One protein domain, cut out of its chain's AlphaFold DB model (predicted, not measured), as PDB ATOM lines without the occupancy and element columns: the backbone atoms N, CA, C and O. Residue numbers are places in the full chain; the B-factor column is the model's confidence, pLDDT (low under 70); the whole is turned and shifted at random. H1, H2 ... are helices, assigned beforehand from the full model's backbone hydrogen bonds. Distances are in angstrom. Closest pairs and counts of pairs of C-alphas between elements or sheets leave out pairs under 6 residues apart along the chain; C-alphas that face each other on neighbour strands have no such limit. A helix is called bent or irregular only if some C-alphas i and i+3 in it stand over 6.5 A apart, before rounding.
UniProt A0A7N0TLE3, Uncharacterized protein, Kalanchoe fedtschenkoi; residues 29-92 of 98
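Overview. This is residues 29 to 92 of the 98 residues of an uncharacterized protein of Kalanchoe fedtschenkoi (UniProt A0A7N0TLE3). One long bent helix, H2, makes the length of this domain: its first arm, H2a, folds back beside the shorter helix H1 as a helical hairpin, and its second arm, H2b, turns off at a steep angle and runs out as a long arm. Residues 70 to 92 stick out free of the small body that the hairpin makes. The printed part has 64 residues, with two named helices, H1 then H2, and no named strand; the class is all helix. The whole is extended, with a radius of gyration of the C-alphas of 18.9 A, and spans 62 by 20 by 15 A.

Along the chain. Begin with H2, residues 51 to 90, assigned as one helix by its hydrogen bonds but bent, with C-alphas 61 and 64 at 7.7 A from each other. Find C-alpha 51 at (-15.761, 30.157, -26.391), where the arm H2a, residues 51 to 61, begins; it is 15.4 A long. The arm H2b, residues 64 to 90, runs 39.2 A to C-alpha 90 at (-62.590, 11.303, -1.982). Look back to C-alpha 31 at (-28.662, 28.250, -10.967) for H1, residues 31 to 44, 20.0 A long.

Arrangement. At the bend, H2a and H2b stand at a steep tilt of 54 degrees. H1 and H2a form a helical hairpin and touch, H1 with residues 38 to 44 alone; their closest C-alphas, of Leu 41 and Leu 55, are 6.4 A apart. They run opposite ways at a shallow tilt of 27 degrees. H1 and H2b are close but not clearly touching; their closest C-alphas, of Lys 31 and Ile 66, are 7.0 A apart. In H1 and H2a every O i to N i+4 pair is within hydrogen-bond range; in H2b 21 of 23 are.

Size, cuts and confidence. The C-alphas farthest apart, of Ile 50 and Ala 92, are 62.1 A from each other. The body without residues 70 to 92 spans 31 by 17 by 14 A. The printed part has no cut, and the link from H1 to H2 is short, with 6 residues. The mean pLDDT of the printed part is 82.5; it is under 70 at residues 68 to 73 and 91 to 92.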
ATOM      1  N   PRO A  29     -21.803  28.705  -8.474       84.44
ATOM      2  CA  PRO A  29     -22.694  29.724  -9.015       84.44
ATOM      3  C   PRO A  29     -24.160  29.422  -8.680       84.44
ATOM      4  O   PRO A  29     -24.578  28.268  -8.544       84.44
ATOM      5  N   SER A  30     -24.986  30.467  -8.617       87.25
ATOM      6  CA  SER A  30     -26.436  30.287  -8.556       87.25
ATOM      7  C   SER A  30     -26.949  29.632  -9.848       87.25
ATOM      8  O   SER A  30     -26.369  29.792 -10.921       87.25
ATOM      9  N   LYS A  31     -28.073  28.905  -9.781       85.06
ATOM     10  CA  LYS A  31     -28.662  28.250 -10.967       85.06
ATOM     11  C   LYS A  31     -28.978  29.246 -12.087       85.06
ATOM     12  O   LYS A  31     -28.716  28.945 -13.247       85.06
ATOM     13  N   SER A  32     -29.592  30.378 -11.744       87.62
ATOM     14  CA  SER A  32     -29.923  31.421 -12.717       87.62
ATOM     15  C   SER A  32     -28.653  32.010 -13.315       87.62
ATOM     16  O   SER A  32     -28.554  32.061 -14.532       87.62
ATOM     17  N   GLY A  33     -27.656  32.331 -12.483       90.62
ATOM     18  CA  GLY A  33     -26.361  32.825 -12.949       90.62
ATOM     19  C   GLY A  33     -25.685  31.855 -13.917       90.62
ATOM     20  O   GLY A  33     -25.302  32.248 -15.014       90.62
ATOM     21  N   LEU A  34     -25.624  30.567 -13.568       90.75
ATOM     22  CA  LEU A  34     -25.063  29.535 -14.439       90.75
ATOM     23  C   LEU A  34     -25.831  29.411 -15.766       90.75
ATOM     24  O   LEU A  34     -25.208  29.312 -16.818       90.75
ATOM     25  N   MET A  35     -27.168  29.414 -15.732       89.69
ATOM     26  CA  MET A  35     -27.975  29.321 -16.953       89.69
ATOM     27  C   MET A  35     -27.745  30.530 -17.863       89.69
ATOM     28  O   MET A  35     -27.503  30.358 -19.053       89.69
ATOM     29  N   THR A  36     -27.740  31.736 -17.293       94.00
ATOM     30  CA  THR A  36     -27.467  32.970 -18.032       94.00
ATOM     31  C   THR A  36     -26.096  32.922 -18.695       94.00
ATOM     32  O   THR A  36     -25.994  33.203 -19.884       94.00
ATOM     33  N   VAL A  37     -25.052  32.504 -17.972       92.94
ATOM     34  CA  VAL A  37     -23.704  32.367 -18.547       92.94
ATOM     35  C   VAL A  37     -23.700  31.367 -19.705       92.94
ATOM     36  O   VAL A  37     -23.146  31.662 -20.761       92.94
ATOM     37  N   LEU A  38     -24.352  30.208 -19.559       92.25
ATOM     38  CA  LEU A  38     -24.447  29.225 -20.642       92.25
ATOM     39  C   LEU A  38     -25.175  29.777 -21.872       92.25
ATOM     40  O   LEU A  38     -24.759  29.496 -22.993       92.25
ATOM     41  N   ASP A  39     -26.245  30.546 -21.688       92.38
ATOM     42  CA  ASP A  39     -27.004  31.119 -22.803       92.38
ATOM     43  C   ASP A  39     -26.229  32.234 -23.511       92.38
ATOM     44  O   ASP A  39     -26.167  32.248 -24.741       92.38
ATOM     45  N   VAL A  40     -25.540  33.091 -22.755       95.19
ATOM     46  CA  VAL A  40     -24.613  34.097 -23.295       95.19
ATOM     47  C   VAL A  40     -23.531  33.414 -24.135       95.19
ATOM     48  O   VAL A  40     -23.340  33.764 -25.299       95.19
ATOM     49  N   LEU A  41     -22.877  32.374 -23.608       94.25
ATOM     50  CA  LEU A  41     -21.842  31.645 -24.345       94.25
ATOM     51  C   LEU A  41     -22.382  30.995 -25.628       94.25
ATOM     52  O   LEU A  41     -21.724  31.057 -26.665       94.25
ATOM     53  N   LYS A  42     -23.595  30.426 -25.606       92.94
ATOM     54  CA  LYS A  42     -24.236  29.868 -26.814       92.94
ATOM     55  C   LYS A  42     -24.490  30.916 -27.895       92.94
ATOM     56  O   LYS A  42     -24.394  30.588 -29.076       92.94
ATOM     57  N   VAL A  43     -24.846  32.142 -27.513       95.25
ATOM     58  CA  VAL A  43     -25.061  33.241 -28.465       95.25
ATOM     59  C   VAL A  43     -23.723  33.721 -29.017       95.25
ATOM     60  O   VAL A  43     -23.549  33.812 -30.234       95.25
ATOM     61  N   HIS A  44     -22.755  33.972 -28.136       93.94
ATOM     62  CA  HIS A  44     -21.488  34.586 -28.515       93.94
ATOM     63  C   HIS A  44     -20.528  33.646 -29.241       93.94
ATOM     64  O   HIS A  44     -19.728  34.138 -30.034       93.94
ATOM     65  N   LYS A  45     -20.626  32.320 -29.074       93.25
ATOM     66  CA  LYS A  45     -19.726  31.369 -29.757       93.25
ATOM     67  C   LYS A  45     -19.748  31.476 -31.287       93.25
ATOM     68  O   LYS A  45     -18.761  31.156 -31.934       93.25
ATOM     69  N   LYS A  46     -20.856  31.962 -31.864       93.25
ATOM     70  CA  LYS A  46     -20.979  32.215 -33.311       93.25
ATOM     71  C   LYS A  46     -20.009  33.288 -33.811       93.25
ATOM     72  O   LYS A  46     -19.592  33.236 -34.959       93.25
ATOM     73  N   PHE A  47     -19.682  34.249 -32.952       95.88
ATOM     74  CA  PHE A  47     -18.774  35.357 -33.250       95.88
ATOM     75  C   PHE A  47     -17.379  35.118 -32.667       95.88
ATOM     76  O   PHE A  47     -16.391  35.596 -33.211       95.88
ATOM     77  N   TRP A  48     -17.304  34.345 -31.583       95.88
ATOM     78  CA  TRP A  48     -16.081  34.062 -30.842       95.88
ATOM     79  C   TRP A  48     -15.896  32.547 -30.675       95.88
ATOM     80  O   TRP A  48     -16.236  31.999 -29.622       95.88
ATOM     81  N   PRO A  49     -15.337  31.846 -31.681       92.31
ATOM     82  CA  PRO A  49     -15.183  30.386 -31.653       92.31
ATOM     83  C   PRO A  49     -14.359  29.861 -30.468       92.31
ATOM     84  O   PRO A  49     -14.570  28.740 -30.012       92.31
ATOM     85  N   ILE A  50     -13.470  30.690 -29.907       95.31
ATOM     86  CA  ILE A  50     -12.680  30.374 -28.705       95.31
ATOM     87  C   ILE A  50     -13.540  30.091 -27.459       95.31
ATOM     88  O   ILE A  50     -13.054  29.525 -26.484       95.31
ATOM     89  N   LEU A  51     -14.827  30.449 -27.478       93.56
ATOM     90  CA  LEU A  51     -15.761  30.157 -26.391       93.56
ATOM     91  C   LEU A  51     -16.297  28.718 -26.421       93.56
ATOM     92  O   LEU A  51     -16.847  28.264 -25.418       93.56
ATOM     93  N   GLU A  52     -16.146  27.985 -27.529       92.38
ATOM     94  CA  GLU A  52     -16.654  26.612 -27.666       92.38
ATOM     95  C   GLU A  52     -16.024  25.652 -26.629       92.38
ATOM     96  O   GLU A  52     -16.777  24.986 -25.911       92.38
ATOM     97  N   PRO A  53     -14.688  25.620 -26.427       94.81
ATOM     98  CA  PRO A  53     -14.077  24.778 -25.397       94.81
ATOM     99  C   PRO A  53     -14.513  25.167 -23.978       94.81
ATOM    100  O   PRO A  53     -14.749  24.298 -23.140       94.81
ATOM    101  N   VAL A  54     -14.678  26.469 -23.714       92.81
ATOM    102  CA  VAL A  54     -15.124  26.991 -22.412       92.81
ATOM    103  C   VAL A  54     -16.557  26.545 -22.111       92.81
ATOM    104  O   VAL A  54     -16.858  26.101 -21.000       92.81
ATOM    105  N   LEU A  55     -17.440  26.602 -23.111       92.12
ATOM    106  CA  LEU A  55     -18.817  26.125 -23.002       92.12
ATOM    107  C   LEU A  55     -18.866  24.624 -22.684       92.12
ATOM    108  O   LEU A  55     -19.606  24.219 -21.785       92.12
ATOM    109  N   ILE A  56     -18.062  23.810 -23.374       92.94
ATOM    110  CA  ILE A  56     -17.989  22.358 -23.149       92.94
ATOM    111  C   ILE A  56     -17.500  22.050 -21.728       92.94
ATOM    112  O   ILE A  56     -18.104  21.231 -21.032       92.94
ATOM    113  N   GLN A  57     -16.451  22.730 -21.258       92.50
ATOM    114  CA  GLN A  57     -15.939  22.557 -19.894       92.50
ATOM    115  C   GLN A  57     -16.989  22.913 -18.832       92.50
ATOM    116  O   GLN A  57     -17.194  22.153 -17.881       92.50
ATOM    117  N   LEU A  58     -17.698  24.033 -19.005       89.88
ATOM    118  CA  LEU A  58     -18.767  24.452 -18.093       89.88
ATOM    119  C   LEU A  58     -19.930  23.458 -18.072       89.88
ATOM    120  O   LEU A  58     -20.424  23.114 -16.997       89.88
ATOM    121  N   GLN A  59     -20.357  22.972 -19.239       89.94
ATOM    122  CA  GLN A  59     -21.421  21.973 -19.337       89.94
ATOM    123  C   GLN A  59     -21.010  20.625 -18.741       89.94
ATOM    124  O   GLN A  59     -21.824  19.996 -18.072       89.94
ATOM    125  N   SER A  60     -19.759  20.199 -18.918       89.69
ATOM    126  CA  SER A  60     -19.236  18.975 -18.301       89.69
ATOM    127  C   SER A  60     -19.230  19.076 -16.771       89.69
ATOM    128  O   SER A  60     -19.733  18.193 -16.077       89.69
ATOM    129  N   ARG A  61     -18.753  20.206 -16.232       88.62
ATOM    130  CA  ARG A  61     -18.647  20.423 -14.782       88.62
ATOM    131  C   ARG A  61     -19.997  20.635 -14.096       88.62
ATOM    132  O   ARG A  61     -20.174  20.200 -12.961       88.62
ATOM    133  N   TRP A  62     -20.951  21.288 -14.762       87.25
ATOM    134  CA  TRP A  62     -22.201  21.737 -14.132       87.25
ATOM    135  C   TRP A  62     -23.489  21.227 -14.793       87.25
ATOM    136  O   TRP A  62     -24.588  21.549 -14.336       87.25
ATOM    137  N   GLY A  63     -23.408  20.409 -15.842       78.69
ATOM    138  CA  GLY A  63     -24.585  19.908 -16.561       78.69
ATOM    139  C   GLY A  63     -25.529  19.095 -15.671       78.69
ATOM    140  O   GLY A  63     -26.749  19.262 -15.722       78.69
ATOM    141  N   SER A  64     -24.976  18.281 -14.768       77.75
ATOM    142  CA  SER A  64     -25.750  17.497 -13.797       77.75
ATOM    143  C   SER A  64     -26.490  18.377 -12.779       77.75
ATOM    144  O   SER A  64     -27.637  18.083 -12.434       77.75
ATOM    145  N   TYR A  65     -25.890  19.495 -12.359       75.06
ATOM    146  CA  TYR A  65     -26.478  20.455 -11.417       75.06
ATOM    147  C   TYR A  65     -27.778  21.068 -11.960       75.06
ATOM    148  O   TYR A  65     -28.773  21.203 -11.240       75.06
ATOM    149  N   ILE A  66     -27.807  21.368 -13.261       70.12
ATOM    150  CA  ILE A  66     -28.986  21.916 -13.942       70.12
ATOM    151  C   ILE A  66     -30.109  20.868 -14.031       70.12
ATOM    152  O   ILE A  66     -31.274  21.200 -13.788       70.12
ATOM    153  N   ILE A  67     -29.767  19.607 -14.328       70.81
ATOM    154  CA  ILE A  67     -30.718  18.503 -14.565       70.81
ATOM    155  C   ILE A  67     -31.320  17.948 -13.260       70.81
ATOM    156  O   ILE A  67     -32.509  17.618 -13.199       70.81
ATOM    157  N   GLN A  68     -30.534  17.831 -12.187       63.94
ATOM    158  CA  GLN A  68     -30.997  17.205 -10.943       63.94
ATOM    159  C   GLN A  68     -32.089  18.023 -10.234       63.94
ATOM    160  O   GLN A  68     -33.059  17.459  -9.719       63.94
ATOM    161  N   LYS A  69     -31.985  19.358 -10.225       58.38
ATOM    162  CA  LYS A  69     -32.958  20.220  -9.528       58.38
ATOM    163  C   LYS A  69     -34.298  20.305 -10.264       58.38
ATOM    164  O   LYS A  69     -35.343  20.357  -9.617       58.38
ATOM    165  N   THR A  70     -34.295  20.282 -11.597       61.03
ATOM    166  CA  THR A  70     -35.528  20.251 -12.405       61.03
ATOM    167  C   THR A  70     -36.284  18.939 -12.237       61.03
ATOM    168  O   THR A  70     -37.505  18.984 -12.099       61.03
ATOM    169  N   ARG A  71     -35.593  17.792 -12.149       63.75
ATOM    170  CA  ARG A  71     -36.233  16.504 -11.826       63.75
ATOM    171  C   ARG A  71     -36.881  16.515 -10.440       63.75
ATOM    172  O   ARG A  71     -38.055  16.175 -10.334       63.75
ATOM    173  N   LYS A  72     -36.175  16.986  -9.402       65.56
ATOM    174  CA  LYS A  72     -36.738  17.111  -8.040       65.56
ATOM    175  C   LYS A  72     -37.984  18.005  -8.005       65.56
ATOM    176  O   LYS A  72     -38.998  17.630  -7.425       65.56
ATOM    177  N   GLN A  73     -37.941  19.154  -8.682       64.25
ATOM    178  CA  GLN A  73     -39.096  20.053  -8.780       64.25
ATOM    179  C   GLN A  73     -40.260  19.448  -9.579       64.25
ATOM    180  O   GLN A  73     -41.415  19.632  -9.207       64.25
ATOM    181  N   ALA A  74     -39.984  18.722 -10.664       71.31
ATOM    182  CA  ALA A  74     -41.021  18.074 -11.465       71.31
ATOM    183  C   ALA A  74     -41.722  16.938 -10.704       71.31
ATOM    184  O   ALA A  74     -42.945  16.837 -10.771       71.31
ATOM    185  N   VAL A  75     -40.972  16.125  -9.952       73.50
ATOM    186  CA  VAL A  75     -41.532  15.065  -9.097       73.50
ATOM    187  C   VAL A  75     -42.401  15.664  -7.991       73.50
ATOM    188  O   VAL A  75     -43.538  15.239  -7.823       73.50
ATOM    189  N   SER A  76     -41.922  16.705  -7.304       78.25
ATOM    190  CA  SER A  76     -42.691  17.390  -6.256       78.25
ATOM    191  C   SER A  76     -44.019  17.956  -6.781       78.25
ATOM    192  O   SER A  76     -45.061  17.725  -6.171       78.25
ATOM    193  N   ARG A  77     -44.021  18.600  -7.959       71.94
ATOM    194  CA  ARG A  77     -45.261  19.083  -8.589       71.94
ATOM    195  C   ARG A  77     -46.227  17.951  -8.938       71.94
ATOM    196  O   ARG A  77     -47.421  18.097  -8.710       71.94
ATOM    197  N   ARG A  78     -45.731  16.827  -9.468       76.88
ATOM    198  CA  ARG A  78     -46.573  15.660  -9.792       76.88
ATOM    199  C   ARG A  78     -47.234  15.076  -8.546       76.88
ATOM    200  O   ARG A  78     -48.432  14.832  -8.575       76.88
ATOM    201  N   LEU A  79     -46.482  14.930  -7.457       79.12
ATOM    202  CA  LEU A  79     -47.011  14.426  -6.188       79.12
ATOM    203  C   LEU A  79     -48.074  15.359  -5.601       79.12
ATOM    204  O   LEU A  79     -49.104  14.885  -5.142       79.12
ATOM    205  N   MET A  80     -47.875  16.679  -5.664       72.94
ATOM    206  CA  MET A  80     -48.887  17.642  -5.210       72.94
ATOM    207  C   MET A  80     -50.180  17.561  -6.029       72.94
ATOM    208  O   MET A  80     -51.265  17.593  -5.454       72.94
ATOM    209  N   VAL A  81     -50.072  17.419  -7.354       79.31
ATOM    210  CA  VAL A  81     -51.237  17.226  -8.231       79.31
ATOM    211  C   VAL A  81     -51.945  15.913  -7.898       79.31
ATOM    212  O   VAL A  81     -53.160  15.906  -7.742       79.31
ATOM    213  N   GLU A  82     -51.202  14.819  -7.725       79.44
ATOM    214  CA  GLU A  82     -51.773  13.506  -7.414       79.44
ATOM    215  C   GLU A  82     -52.431  13.448  -6.024       79.44
ATOM    216  O   GLU A  82     -53.471  12.814  -5.848       79.44
ATOM    217  N   MET A  83     -51.867  14.129  -5.026       78.00
ATOM    218  CA  MET A  83     -52.507  14.238  -3.713       78.00
ATOM    219  C   MET A  83     -53.773  15.100  -3.775       78.00
ATOM    220  O   MET A  83     -54.790  14.722  -3.199       78.00
ATOM    221  N   GLY A  84     -53.752  16.209  -4.522       73.94
ATOM    222  CA  GLY A  84     -54.933  17.052  -4.724       73.94
ATOM    223  C   GLY A  84     -56.081  16.322  -5.430       73.94
ATOM    224  O   GLY A  84     -57.232  16.445  -5.014       73.94
ATOM    225  N   THR A  85     -55.783  15.504  -6.447       74.25
ATOM    226  CA  THR A  85     -56.809  14.728  -7.165       74.25
ATOM    227  C   THR A  85     -57.403  13.613  -6.311       74.25
ATOM    228  O   THR A  85     -58.610  13.388  -6.365       74.25
ATOM    229  N   LYS A  86     -56.599  12.940  -5.478       76.31
ATOM    230  CA  LYS A  86     -57.101  11.929  -4.532       76.31
ATOM    231  C   LYS A  86     -58.040  12.532  -3.486       76.31
ATOM    232  O   LYS A  86     -59.065  11.927  -3.194       76.31
ATOM    233  N   ILE A  87     -57.729  13.724  -2.973       73.94
ATOM    234  CA  ILE A  87     -58.582  14.431  -2.004       73.94
ATOM    235  C   ILE A  87     -59.903  14.861  -2.655       73.94
ATOM    236  O   ILE A  87     -60.965  14.583  -2.106       73.94
ATOM    237  N   PHE A  88     -59.852  15.469  -3.845       70.00
ATOM    238  CA  PHE A  88     -61.050  15.889  -4.583       70.00
ATOM    239  C   PHE A  88     -61.974  14.709  -4.925       70.00
ATOM    240  O   PHE A  88     -63.190  14.793  -4.764       70.00
ATOM    241  N   ASN A  89     -61.401  13.579  -5.347       70.75
ATOM    242  CA  ASN A  89     -62.175  12.378  -5.663       70.75
ATOM    243  C   ASN A  89     -62.761  11.709  -4.409       70.75
ATOM    244  O   ASN A  89     -63.827  11.107  -4.492       70.75
ATOM    245  N   ALA A  90     -62.092  11.818  -3.257       70.88
ATOM    246  CA  ALA A  90     -62.590  11.303  -1.982       70.88
ATOM    247  C   ALA A  90     -63.700  12.174  -1.367       70.88
ATOM    248  O   ALA A  90     -64.483  11.671  -0.566       70.88
ATOM    249  N   SER A  91     -63.793  13.456  -1.737       68.06
ATOM    250  CA  SER A  91     -64.884  14.345  -1.313       68.06
ATOM    251  C   SER A  91     -66.095  14.326  -2.253       68.06
ATOM    252  O   SER A  91     -67.072  15.027  -1.999       68.06
ATOM    253  N   ALA A  92     -66.043  13.566  -3.351       69.31
ATOM    254  CA  ALA A  92     -67.179  13.409  -4.249       69.31
ATOM    255  C   ALA A  92     -68.248  12.512  -3.590       69.31
ATOM    256  O   ALA A  92     -67.912  11.425  -3.112       69.31
TER     257      ALA A  92